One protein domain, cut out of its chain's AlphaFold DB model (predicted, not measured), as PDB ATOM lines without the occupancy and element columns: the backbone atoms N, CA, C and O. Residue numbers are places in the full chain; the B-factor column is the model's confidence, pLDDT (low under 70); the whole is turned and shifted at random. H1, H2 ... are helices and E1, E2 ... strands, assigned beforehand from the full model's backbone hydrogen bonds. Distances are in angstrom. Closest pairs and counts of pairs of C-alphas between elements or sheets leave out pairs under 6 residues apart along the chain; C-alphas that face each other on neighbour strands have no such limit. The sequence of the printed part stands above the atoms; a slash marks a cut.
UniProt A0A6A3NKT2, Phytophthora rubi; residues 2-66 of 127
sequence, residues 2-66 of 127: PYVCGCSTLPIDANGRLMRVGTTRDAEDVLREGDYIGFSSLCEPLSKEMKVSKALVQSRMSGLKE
ATOM      1  N   PRO A   2     349.093 315.840 280.517       33.56
ATOM      2  CA  PRO A   2     348.706 317.150 280.017       33.56
ATOM      3  C   PRO A   2     348.046 316.968 278.647       33.56
ATOM      4  O   PRO A   2     348.682 316.526 277.694       33.56
ATOM      5  N   TYR A   3     346.751 317.255 278.572       29.34
ATOM      6  CA  TYR A   3     346.029 317.421 277.318       29.34
ATOM      7  C   TYR A   3     346.087 318.904 276.943       29.34
ATOM      8  O   TYR A   3     345.917 319.777 277.795       29.34
ATOM      9  N   VAL A   4     346.342 319.205 275.674       31.06
ATOM     10  CA  VAL A   4     346.207 320.568 275.150       31.06
ATOM     11  C   VAL A   4     344.723 320.781 274.858       31.06
ATOM     12  O   VAL A   4     344.176 320.224 273.909       31.06
ATOM     13  N   CYS A   5     344.050 321.535 275.724       28.47
ATOM     14  CA  CYS A   5     342.669 321.971 275.530       28.47
ATOM     15  C   CYS A   5     342.594 322.884 274.296       28.47
ATOM     16  O   CYS A   5     343.100 324.002 274.344       28.47
ATOM     17  N   GLY A   6     341.988 322.415 273.198       39.03
ATOM     18  CA  GLY A   6     341.657 323.270 272.047       39.03
ATOM     19  C   GLY A   6     341.839 322.672 270.649       39.03
ATOM     20  O   GLY A   6     341.305 323.237 269.702       39.03
ATOM     21  N   CYS A   7     342.520 321.534 270.487       41.62
ATOM     22  CA  CYS A   7     342.584 320.840 269.193       41.62
ATOM     23  C   CYS A   7     341.697 319.594 269.219       41.62
ATOM     24  O   CYS A   7     342.050 318.589 269.835       41.62
ATOM     25  N   SER A   8     340.562 319.629 268.519       51.38
ATOM     26  CA  SER A   8     339.931 318.397 268.035       51.38
ATOM     27  C   SER A   8     340.929 317.632 267.157       51.38
ATOM     28  O   SER A   8     341.727 318.254 266.454       51.38
ATOM     29  N   THR A   9     340.901 316.297 267.179       50.28
ATOM     30  CA  THR A   9     341.724 315.472 266.283       50.28
ATOM     31  C   THR A   9     341.432 315.854 264.835       50.28
ATOM     32  O   THR A   9     340.328 315.634 264.341       50.28
ATOM     33  N   LEU A  10     342.415 316.451 264.164       62.69
ATOM     34  CA  LEU A  10     342.306 316.788 262.751       62.69
ATOM     35  C   LEU A  10     342.407 315.481 261.950       62.69
ATOM     36  O   LEU A  10     343.341 314.708 262.183       62.69
ATOM     37  N   PRO A  11     341.461 315.184 261.044       65.06
ATOM     38  CA  PRO A  11     341.557 314.015 260.181       65.06
ATOM     39  C   PRO A  11     342.728 314.209 259.207       65.06
ATOM     40  O   PRO A  11     342.680 315.049 258.302       65.06
ATOM     41  N   ILE A  12     343.791 313.436 259.425       65.44
ATOM     42  CA  ILE A  12     345.013 313.432 258.618       65.44
ATOM     43  C   ILE A  12     345.078 312.096 257.878       65.44
ATOM     44  O   ILE A  12     345.193 311.040 258.499       65.44
ATOM     45  N   ASP A  13     345.017 312.144 256.551       76.44
ATOM     46  CA  ASP A  13     345.314 311.003 255.690       76.44
ATOM     47  C   ASP A  13     346.792 311.058 255.293       76.44
ATOM     48  O   ASP A  13     347.194 311.816 254.408       76.44
ATOM     49  N   ALA A  14     347.606 310.246 255.967       66.88
ATOM     50  CA  ALA A  14     349.043 310.169 255.725       66.88
ATOM     51  C   ALA A  14     349.395 309.553 254.357       66.88
ATOM     52  O   ALA A  14     350.440 309.875 253.799       66.88
ATOM     53  N   ASN A  15     348.532 308.697 253.797       73.50
ATOM     54  CA  ASN A  15     348.770 308.070 252.492       73.50
ATOM     55  C   ASN A  15     348.372 309.012 251.350       73.50
ATOM     56  O   ASN A  15     349.081 309.120 250.349       73.50
ATOM     57  N   GLY A  16     347.252 309.717 251.514       70.88
ATOM     58  CA  GLY A  16     346.790 310.747 250.587       70.88
ATOM     59  C   GLY A  16     347.540 312.073 250.704       70.88
ATOM     60  O   GLY A  16     347.459 312.881 249.779       70.88
ATOM     61  N   ARG A  17     348.290 312.285 251.797       70.31
ATOM     62  CA  ARG A  17     348.972 313.546 252.135       70.31
ATOM     63  C   ARG A  17     347.998 314.726 252.233       70.31
ATOM     64  O   ARG A  17     348.205 315.791 251.649       70.31
ATOM     65  N   LEU A  18     346.891 314.497 252.945       73.12
ATOM     66  CA  LEU A  18     345.769 315.429 253.084       73.12
ATOM     67  C   LEU A  18     345.409 315.634 254.554       73.12
ATOM     68  O   LEU A  18     345.403 314.694 255.347       73.12
ATOM     69  N   MET A  19     345.025 316.857 254.894       72.31
ATOM     70  CA  MET A  19     344.521 317.248 256.204       72.31
ATOM     71  C   MET A  19     343.231 318.042 256.012       72.31
ATOM     72  O   MET A  19     343.215 319.003 255.247       72.31
ATOM     73  N   ARG A  20     342.139 317.659 256.684       71.00
ATOM     74  CA  ARG A  20     340.880 318.425 256.613       71.00
ATOM     75  C   ARG A  20     340.717 319.291 257.852       71.00
ATOM     76  O   ARG A  20     340.895 318.811 258.971       71.00
ATOM     77  N   VAL A  21     340.373 320.556 257.644       67.62
ATOM     78  CA  VAL A  21     340.137 321.534 258.707       67.62
ATOM     79  C   VAL A  21     338.673 321.958 258.647       67.62
ATOM     80  O   VAL A  21     338.219 322.512 257.649       67.62
ATOM     81  N   GLY A  22     337.930 321.688 259.722       59.09
ATOM     82  CA  GLY A  22     336.579 322.216 259.887       59.09
ATOM     83  C   GLY A  22     336.646 323.698 260.239       59.09
ATOM     84  O   GLY A  22     337.278 324.071 261.228       59.09
ATOM     85  N   THR A  23     336.025 324.553 259.430       57.84
ATOM     86  CA  THR A  23     335.939 325.993 259.708       57.84
ATOM     87  C   THR A  23     334.633 326.339 260.426       57.84
ATOM     88  O   THR A  23     333.660 325.590 260.381       57.84
ATOM     89  N   THR A  24     334.570 327.513 261.059       50.34
ATOM     90  CA  THR A  24     333.394 328.026 261.797       50.34
ATOM     91  C   THR A  24     332.142 328.269 260.937       50.34
ATOM     92  O   THR A  24     331.143 328.774 261.444       50.34
ATOM     93  N   ARG A  25     332.183 327.943 259.639       53.44
ATOM     94  CA  ARG A  25     331.092 328.123 258.668       53.44
ATOM     95  C   ARG A  25     330.573 326.802 258.084       53.44
ATOM     96  O   ARG A  25     330.028 326.822 256.986       53.44
ATOM     97  N   ASP A  26     330.807 325.673 258.758       54.28
ATOM     98  CA  ASP A  26     330.484 324.319 258.266       54.28
ATOM     99  C   ASP A  26     331.131 323.971 256.908       54.28
ATOM    100  O   ASP A  26     330.718 323.040 256.219       54.28
ATOM    101  N   ALA A  27     332.171 324.712 256.513       56.91
ATOM    102  CA  ALA A  27     332.957 324.437 255.318       56.91
ATOM    103  C   ALA A  27     334.212 323.639 255.700       56.91
ATOM    104  O   ALA A  27     334.958 324.042 256.600       56.91
ATOM    105  N   GLU A  28     334.434 322.512 255.018       61.56
ATOM    106  CA  GLU A  28     335.673 321.739 255.122       61.56
ATOM    107  C   GLU A  28     336.712 322.278 254.138       61.56
ATOM    108  O   GLU A  28     336.538 322.161 252.923       61.56
ATOM    109  N   ASP A  29     337.821 322.802 254.661       65.00
ATOM    110  CA  ASP A  29     338.994 323.110 253.848       65.00
ATOM    111  C   ASP A  29     339.932 321.895 253.836       65.00
ATOM    112  O   ASP A  29     340.325 321.367 254.880       65.00
ATOM    113  N   VAL A  30     340.278 321.425 252.635       68.25
ATOM    114  CA  VAL A  30     341.200 320.300 252.432       68.25
ATOM    115  C   VAL A  30     342.587 320.856 252.132       68.25
ATOM    116  O   VAL A  30     342.837 321.308 251.017       68.25
ATOM    117  N   LEU A  31     343.479 320.787 253.117       67.25
ATOM    118  CA  LEU A  31     344.886 321.148 252.991       67.25
ATOM    119  C   LEU A  31     345.676 319.953 252.455       67.25
ATOM    120  O   LEU A  31     345.618 318.851 253.004       67.25
ATOM    121  N   ARG A  32     346.422 320.160 251.377       66.12
ATOM    122  CA  ARG A  32     347.302 319.174 250.744       66.12
ATOM    123  C   ARG A  32     348.749 319.411 251.149       66.12
ATOM    124  O   ARG A  32     349.155 320.535 251.425       66.12
ATOM    125  N   GLU A  33     349.566 318.369 251.139       46.91
ATOM    126  CA  GLU A  33     351.011 318.539 251.295       46.91
ATOM    127  C   GLU A  33     351.577 319.356 250.120       46.91
ATOM    128  O   GLU A  33     351.494 318.947 248.961       46.91
ATOM    129  N   GLY A  34     352.100 320.549 250.426       53.72
ATOM    130  CA  GLY A  34     352.480 321.566 249.439       53.72
ATOM    131  C   GLY A  34     351.498 322.738 249.328       53.72
ATOM    132  O   GLY A  34     351.839 323.740 248.702       53.72
ATOM    133  N   ASP A  35     350.331 322.667 249.976       60.53
ATOM    134  CA  ASP A  35     349.505 323.846 250.211       60.53
ATOM    135  C   ASP A  35     350.228 324.727 251.224       60.53
ATOM    136  O   ASP A  35     350.348 324.431 252.415       60.53
ATOM    137  N   TYR A  36     350.778 325.823 250.724       51.16
ATOM    138  CA  TYR A  36     351.467 326.771 251.570       51.16
ATOM    139  C   TYR A  36     350.429 327.624 252.309       51.16
ATOM    140  O   TYR A  36     349.737 328.444 251.701       51.16
ATOM    141  N   ILE A  37     350.445 327.569 253.644       62.94
ATOM    142  CA  ILE A  37     350.112 328.707 254.531       62.94
ATOM    143  C   ILE A  37     351.164 329.816 254.354       62.94
ATOM    144  O   ILE A  37     351.824 330.271 255.286       62.94
ATOM    145  N   GLY A  38     351.406 330.179 253.097       58.28
ATOM    146  CA  GLY A  38     352.427 331.110 252.689       58.28
ATOM    147  C   GLY A  38     352.155 332.463 253.317       58.28
ATOM    148  O   GLY A  38     351.045 332.984 253.329       58.28
ATOM    149  N   PHE A  39     353.217 333.084 253.793       63.00
ATOM    150  CA  PHE A  39     353.189 334.428 254.350       63.00
ATOM    151  C   PHE A  39     352.452 335.457 253.462       63.00
ATOM    152  O   PHE A  39     351.783 336.361 253.961       63.00
ATOM    153  N   SER A  40     352.525 335.301 252.136       66.94
ATOM    154  CA  SER A  40     351.820 336.145 251.168       66.94
ATOM    155  C   SER A  40     350.309 335.890 251.109       66.94
ATOM    156  O   SER A  40     349.555 336.851 250.933       66.94
ATOM    157  N   SER A  41     349.850 334.643 251.278       74.19
ATOM    158  CA  SER A  41     348.425 334.288 251.234       74.19
ATOM    159  C   SER A  41     347.673 334.712 252.502       74.19
ATOM    160  O   SER A  41     346.469 334.943 252.444       74.19
ATOM    161  N   LEU A  42     348.380 334.940 253.616       78.31
ATOM    162  CA  LEU A  42     347.804 335.429 254.878       78.31
ATOM    163  C   LEU A  42     347.506 336.938 254.902       78.31
ATOM    164  O   LEU A  42     346.734 337.410 255.735       78.31
ATOM    165  N   CYS A  43     348.082 337.721 253.990       83.00
ATOM    166  CA  CYS A  43     347.944 339.180 254.032       83.00
ATOM    167  C   CYS A  43     346.507 339.661 253.757       83.00
ATOM    168  O   CYS A  43     346.078 340.674 254.304       83.00
ATOM    169  N   GLU A  44     345.761 338.951 252.908       82.75
ATOM    170  CA  GLU A  44     344.361 339.267 252.592       82.75
ATOM    171  C   GLU A  44     343.371 338.957 253.722       82.75
ATOM    172  O   GLU A  44     342.581 339.849 254.045       82.75
ATOM    173  N   PRO A  45     343.374 337.757 254.338       85.69
ATOM    174  CA  PRO A  45     342.481 337.483 255.460       85.69
ATOM    175  C   PRO A  45     342.763 338.411 256.649       85.69
ATOM    176  O   PRO A  45     341.823 339.019 257.160       85.69
ATOM    177  N   LEU A  46     344.036 338.632 257.005       85.38
ATOM    178  CA  LEU A  46     344.409 339.525 258.111       85.38
ATOM    179  C   LEU A  46     343.993 340.979 257.860       85.38
ATOM    180  O   LEU A  46     343.481 341.647 258.755       85.38
ATOM    181  N   SER A  47     344.163 341.470 256.631       89.94
ATOM    182  CA  SER A  47     343.725 342.815 256.242       89.94
ATOM    183  C   SER A  47     342.217 343.006 256.438       89.94
ATOM    184  O   SER A  47     341.794 344.043 256.953       89.94
ATOM    185  N   LYS A  48     341.407 342.002 256.078       90.00
ATOM    186  CA  LYS A  48     339.946 342.037 256.248       90.00
ATOM    187  C   LYS A  48     339.533 341.986 257.717       90.00
ATOM    188  O   LYS A  48     338.669 342.758 258.120       90.00
ATOM    189  N   GLU A  49     340.144 341.104 258.500       91.06
ATOM    190  CA  GLU A  49     339.824 340.920 259.919       91.06
ATOM    191  C   GLU A  49     340.189 342.155 260.752       91.06
ATOM    192  O   GLU A  49     339.363 342.682 261.495       91.06
ATOM    193  N   MET A  50     341.400 342.679 260.554       90.06
ATOM    194  CA  MET A  50     341.912 343.838 261.288       90.06
ATOM    195  C   MET A  50     341.438 345.182 260.712       90.06
ATOM    196  O   MET A  50     341.711 346.226 261.301       90.06
ATOM    197  N   LYS A  51     340.739 345.178 259.564       93.94
ATOM    198  CA  LYS A  51     340.270 346.378 258.840       93.94
ATOM    199  C   LYS A  51     341.394 347.370 258.509       93.94
ATOM    200  O   LYS A  51     341.206 348.585 258.560       93.94
ATOM    201  N   VAL A  52     342.563 346.853 258.146       94.00
ATOM    202  CA  VAL A  52     343.739 347.640 257.733       94.00
ATOM    203  C   VAL A  52     344.127 347.313 256.296       94.00
ATOM    204  O   VAL A  52     343.702 346.299 255.749       94.00
ATOM    205  N   SER A  53     344.946 348.148 255.654       93.50
ATOM    206  CA  SER A  53     345.347 347.910 254.264       93.50
ATOM    207  C   SER A  53     346.275 346.695 254.126       93.50
ATOM    208  O   SER A  53     347.163 346.467 254.948       93.50
ATOM    209  N   LYS A  54     346.123 345.941 253.029       90.94
ATOM    210  CA  LYS A  54     347.006 344.808 252.690       90.94
ATOM    211  C   LYS A  54     348.481 345.218 252.639       90.94
ATOM    212  O   LYS A  54     349.334 344.477 253.116       90.94
ATOM    213  N   ALA A  55     348.773 346.406 252.105       89.75
ATOM    214  CA  ALA A  55     350.130 346.943 252.033       89.75
ATOM    215  C   ALA A  55     350.741 347.170 253.427       89.75
ATOM    216  O   ALA A  55     351.909 346.853 253.641       89.75
ATOM    217  N   LEU A  56     349.945 347.651 254.391       91.50
ATOM    218  CA  LEU A  56     350.396 347.794 255.774       91.50
ATOM    219  C   LEU A  56     350.707 346.427 256.388       91.50
ATOM    220  O   LEU A  56     351.771 346.261 256.979       91.50
ATOM    221  N   VAL A  57     349.828 345.439 256.202       89.44
ATOM    222  CA  VAL A  57     350.061 344.068 256.690       89.44
ATOM    223  C   VAL A  57     351.349 343.503 256.095       89.44
ATOM    224  O   VAL A  57     352.214 343.059 256.840       89.44
ATOM    225  N   GLN A  58     351.538 343.599 254.778       89.69
ATOM    226  CA  GLN A  58     352.752 343.131 254.096       89.69
ATOM    227  C   GLN A  58     354.024 343.816 254.606       89.69
ATOM    228  O   GLN A  58     355.046 343.154 254.807       89.69
ATOM    229  N   SER A  59     353.964 345.129 254.840       91.81
ATOM    230  CA  SER A  59     355.083 345.905 255.378       91.81
ATOM    231  C   SER A  59     355.444 345.460 256.796       91.81
ATOM    232  O   SER A  59     356.611 345.186 257.072       91.81
ATOM    233  N   ARG A  60     354.449 345.307 257.679       91.06
ATOM    234  CA  ARG A  60     354.664 344.863 259.068       91.06
ATOM    235  C   ARG A  60     355.197 343.442 259.124       91.06
ATOM    236  O   ARG A  60     356.173 343.181 259.812       91.06
ATOM    237  N   MET A  61     354.600 342.557 258.339       87.50
ATOM    238  CA  MET A  61     355.018 341.170 258.216       87.50
ATOM    239  C   MET A  61     356.481 341.085 257.749       87.50
ATOM    240  O   MET A  61     357.266 340.320 258.305       87.50
ATOM    241  N   SER A  62     356.881 341.899 256.765       87.56
ATOM    242  CA  SER A  62     358.274 341.947 256.295       87.56
ATOM    243  C   SER A  62     359.226 342.498 257.357       87.56
ATOM    244  O   SER A  62     360.336 341.998 257.486       87.56
ATOM    245  N   GLY A  63     358.788 343.492 258.136       89.00
ATOM    246  CA  GLY A  63     359.569 344.066 259.234       89.00
ATOM    247  C   GLY A  63     359.763 343.125 260.427       89.00
ATOM    248  O   GLY A  63     360.778 343.218 261.104       89.00
ATOM    249  N   LEU A  64     358.826 342.202 260.662       89.12
ATOM    250  CA  LEU A  64     358.924 341.169 261.702       89.12
ATOM    251  C   LEU A  64     359.720 339.936 261.254       89.12
ATOM    252  O   LEU A  64     359.946 339.023 262.045       89.12
ATOM    253  N   LYS A  65     360.114 339.859 259.979       89.31
ATOM    254  CA  LYS A  65     360.866 338.719 259.466       89.31
ATOM    255  C   LYS A  65     362.304 338.779 259.971       89.31
ATOM    256  O   LYS A  65     363.065 339.676 259.624       89.31
ATOM    257  N   GLU A  66     362.695 337.755 260.712       90.69
ATOM    258  CA  GLU A  66     364.039 337.631 261.264       90.69
ATOM    259  C   GLU A  66     364.866 336.606 260.490       90.69
ATOM    260  O   GLU A  66     364.348 335.602 259.997       90.69
TER     261      GLU A  66
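What this domain is: This is residues 2 to 66 of the 127 residues of a protein of Phytophthora rubi (UniProt A0A6A3NKT2). This is a loose, two-part model: a small hairpin of two strands, E1 and E2, at one end, and a pair of short helices, H1 and H2, set nearly at right angles at the other, joined by the strung-out residues 33 to 42. Residues 12 to 13 pair along the hairpin beside E1, and before them residues 2 to 7 stick out as a free tail. The printed part has 65 residues with two named strands followed by two named helices, in the order E1, E2, H1, H2; the strands form one antiparallel sheet, order E1 - E2. The class is mixed, helices and strands, with under half of the residues in named elements. The whole is loose, with a radius of gyration of the C-alphas of 15.3 A and spans of 38 by 29 by 25 A.

Where its parts are: E1 is residues 18 to 22, 13.3 A from first to last C-alpha, and begins with C-alpha 18 at (345.769, 315.429, 253.084). E2 is residues 28 to 32, 12.7 A long. H1 is residues 43 to 50, 10.5 A long, with C-alpha 43 at (347.944, 339.180, 254.032). H2 is residues 54 to 63, 14.2 A long, and ends with C-alpha 63 at (359.569, 344.066, 259.234).

How they stand to each other: E1 and E2 form a hairpin, antiparallel, with 155 degrees between their directions. The C-alphas of Arg 20 and Val 30 face each other at 4.6 A. N 19 and O 31, 2.8 A apart, and N 29 and O 21, 3.0 A apart, are within hydrogen-bond range. Outside the named strands, residues 12 to 13 pair antiparallel with residues 18 to 19 of E1. E1 is apart from H1 and from H2, and E2 is apart from H2. H1 and H2 touch, and their closest C-alphas, those of Ser 47 and Lys 54, are 5.2 A apart. Their lines are about perpendicular, at 74 degrees. In H1 and H2 every O i to N i+4 pair is within hydrogen-bond range.

The domain as a whole: The two C-alphas farthest apart, those of Pro 2 and Ala 55, are separated by 40.9 A. The printed part has no cut. The links from E1 to E2 and from H1 to H2 are tight, the link from E2 to H1 is short, with 10 residues, and no link is long. Residues 2 to 17 hold no named element, and residues 2 to 7 of that stretch stand free. The mean pLDDT of the printed part is 70.2; residues 2 to 12, residue 14 and residues 21 to 40 are under 70, while H2 has a mean of 90.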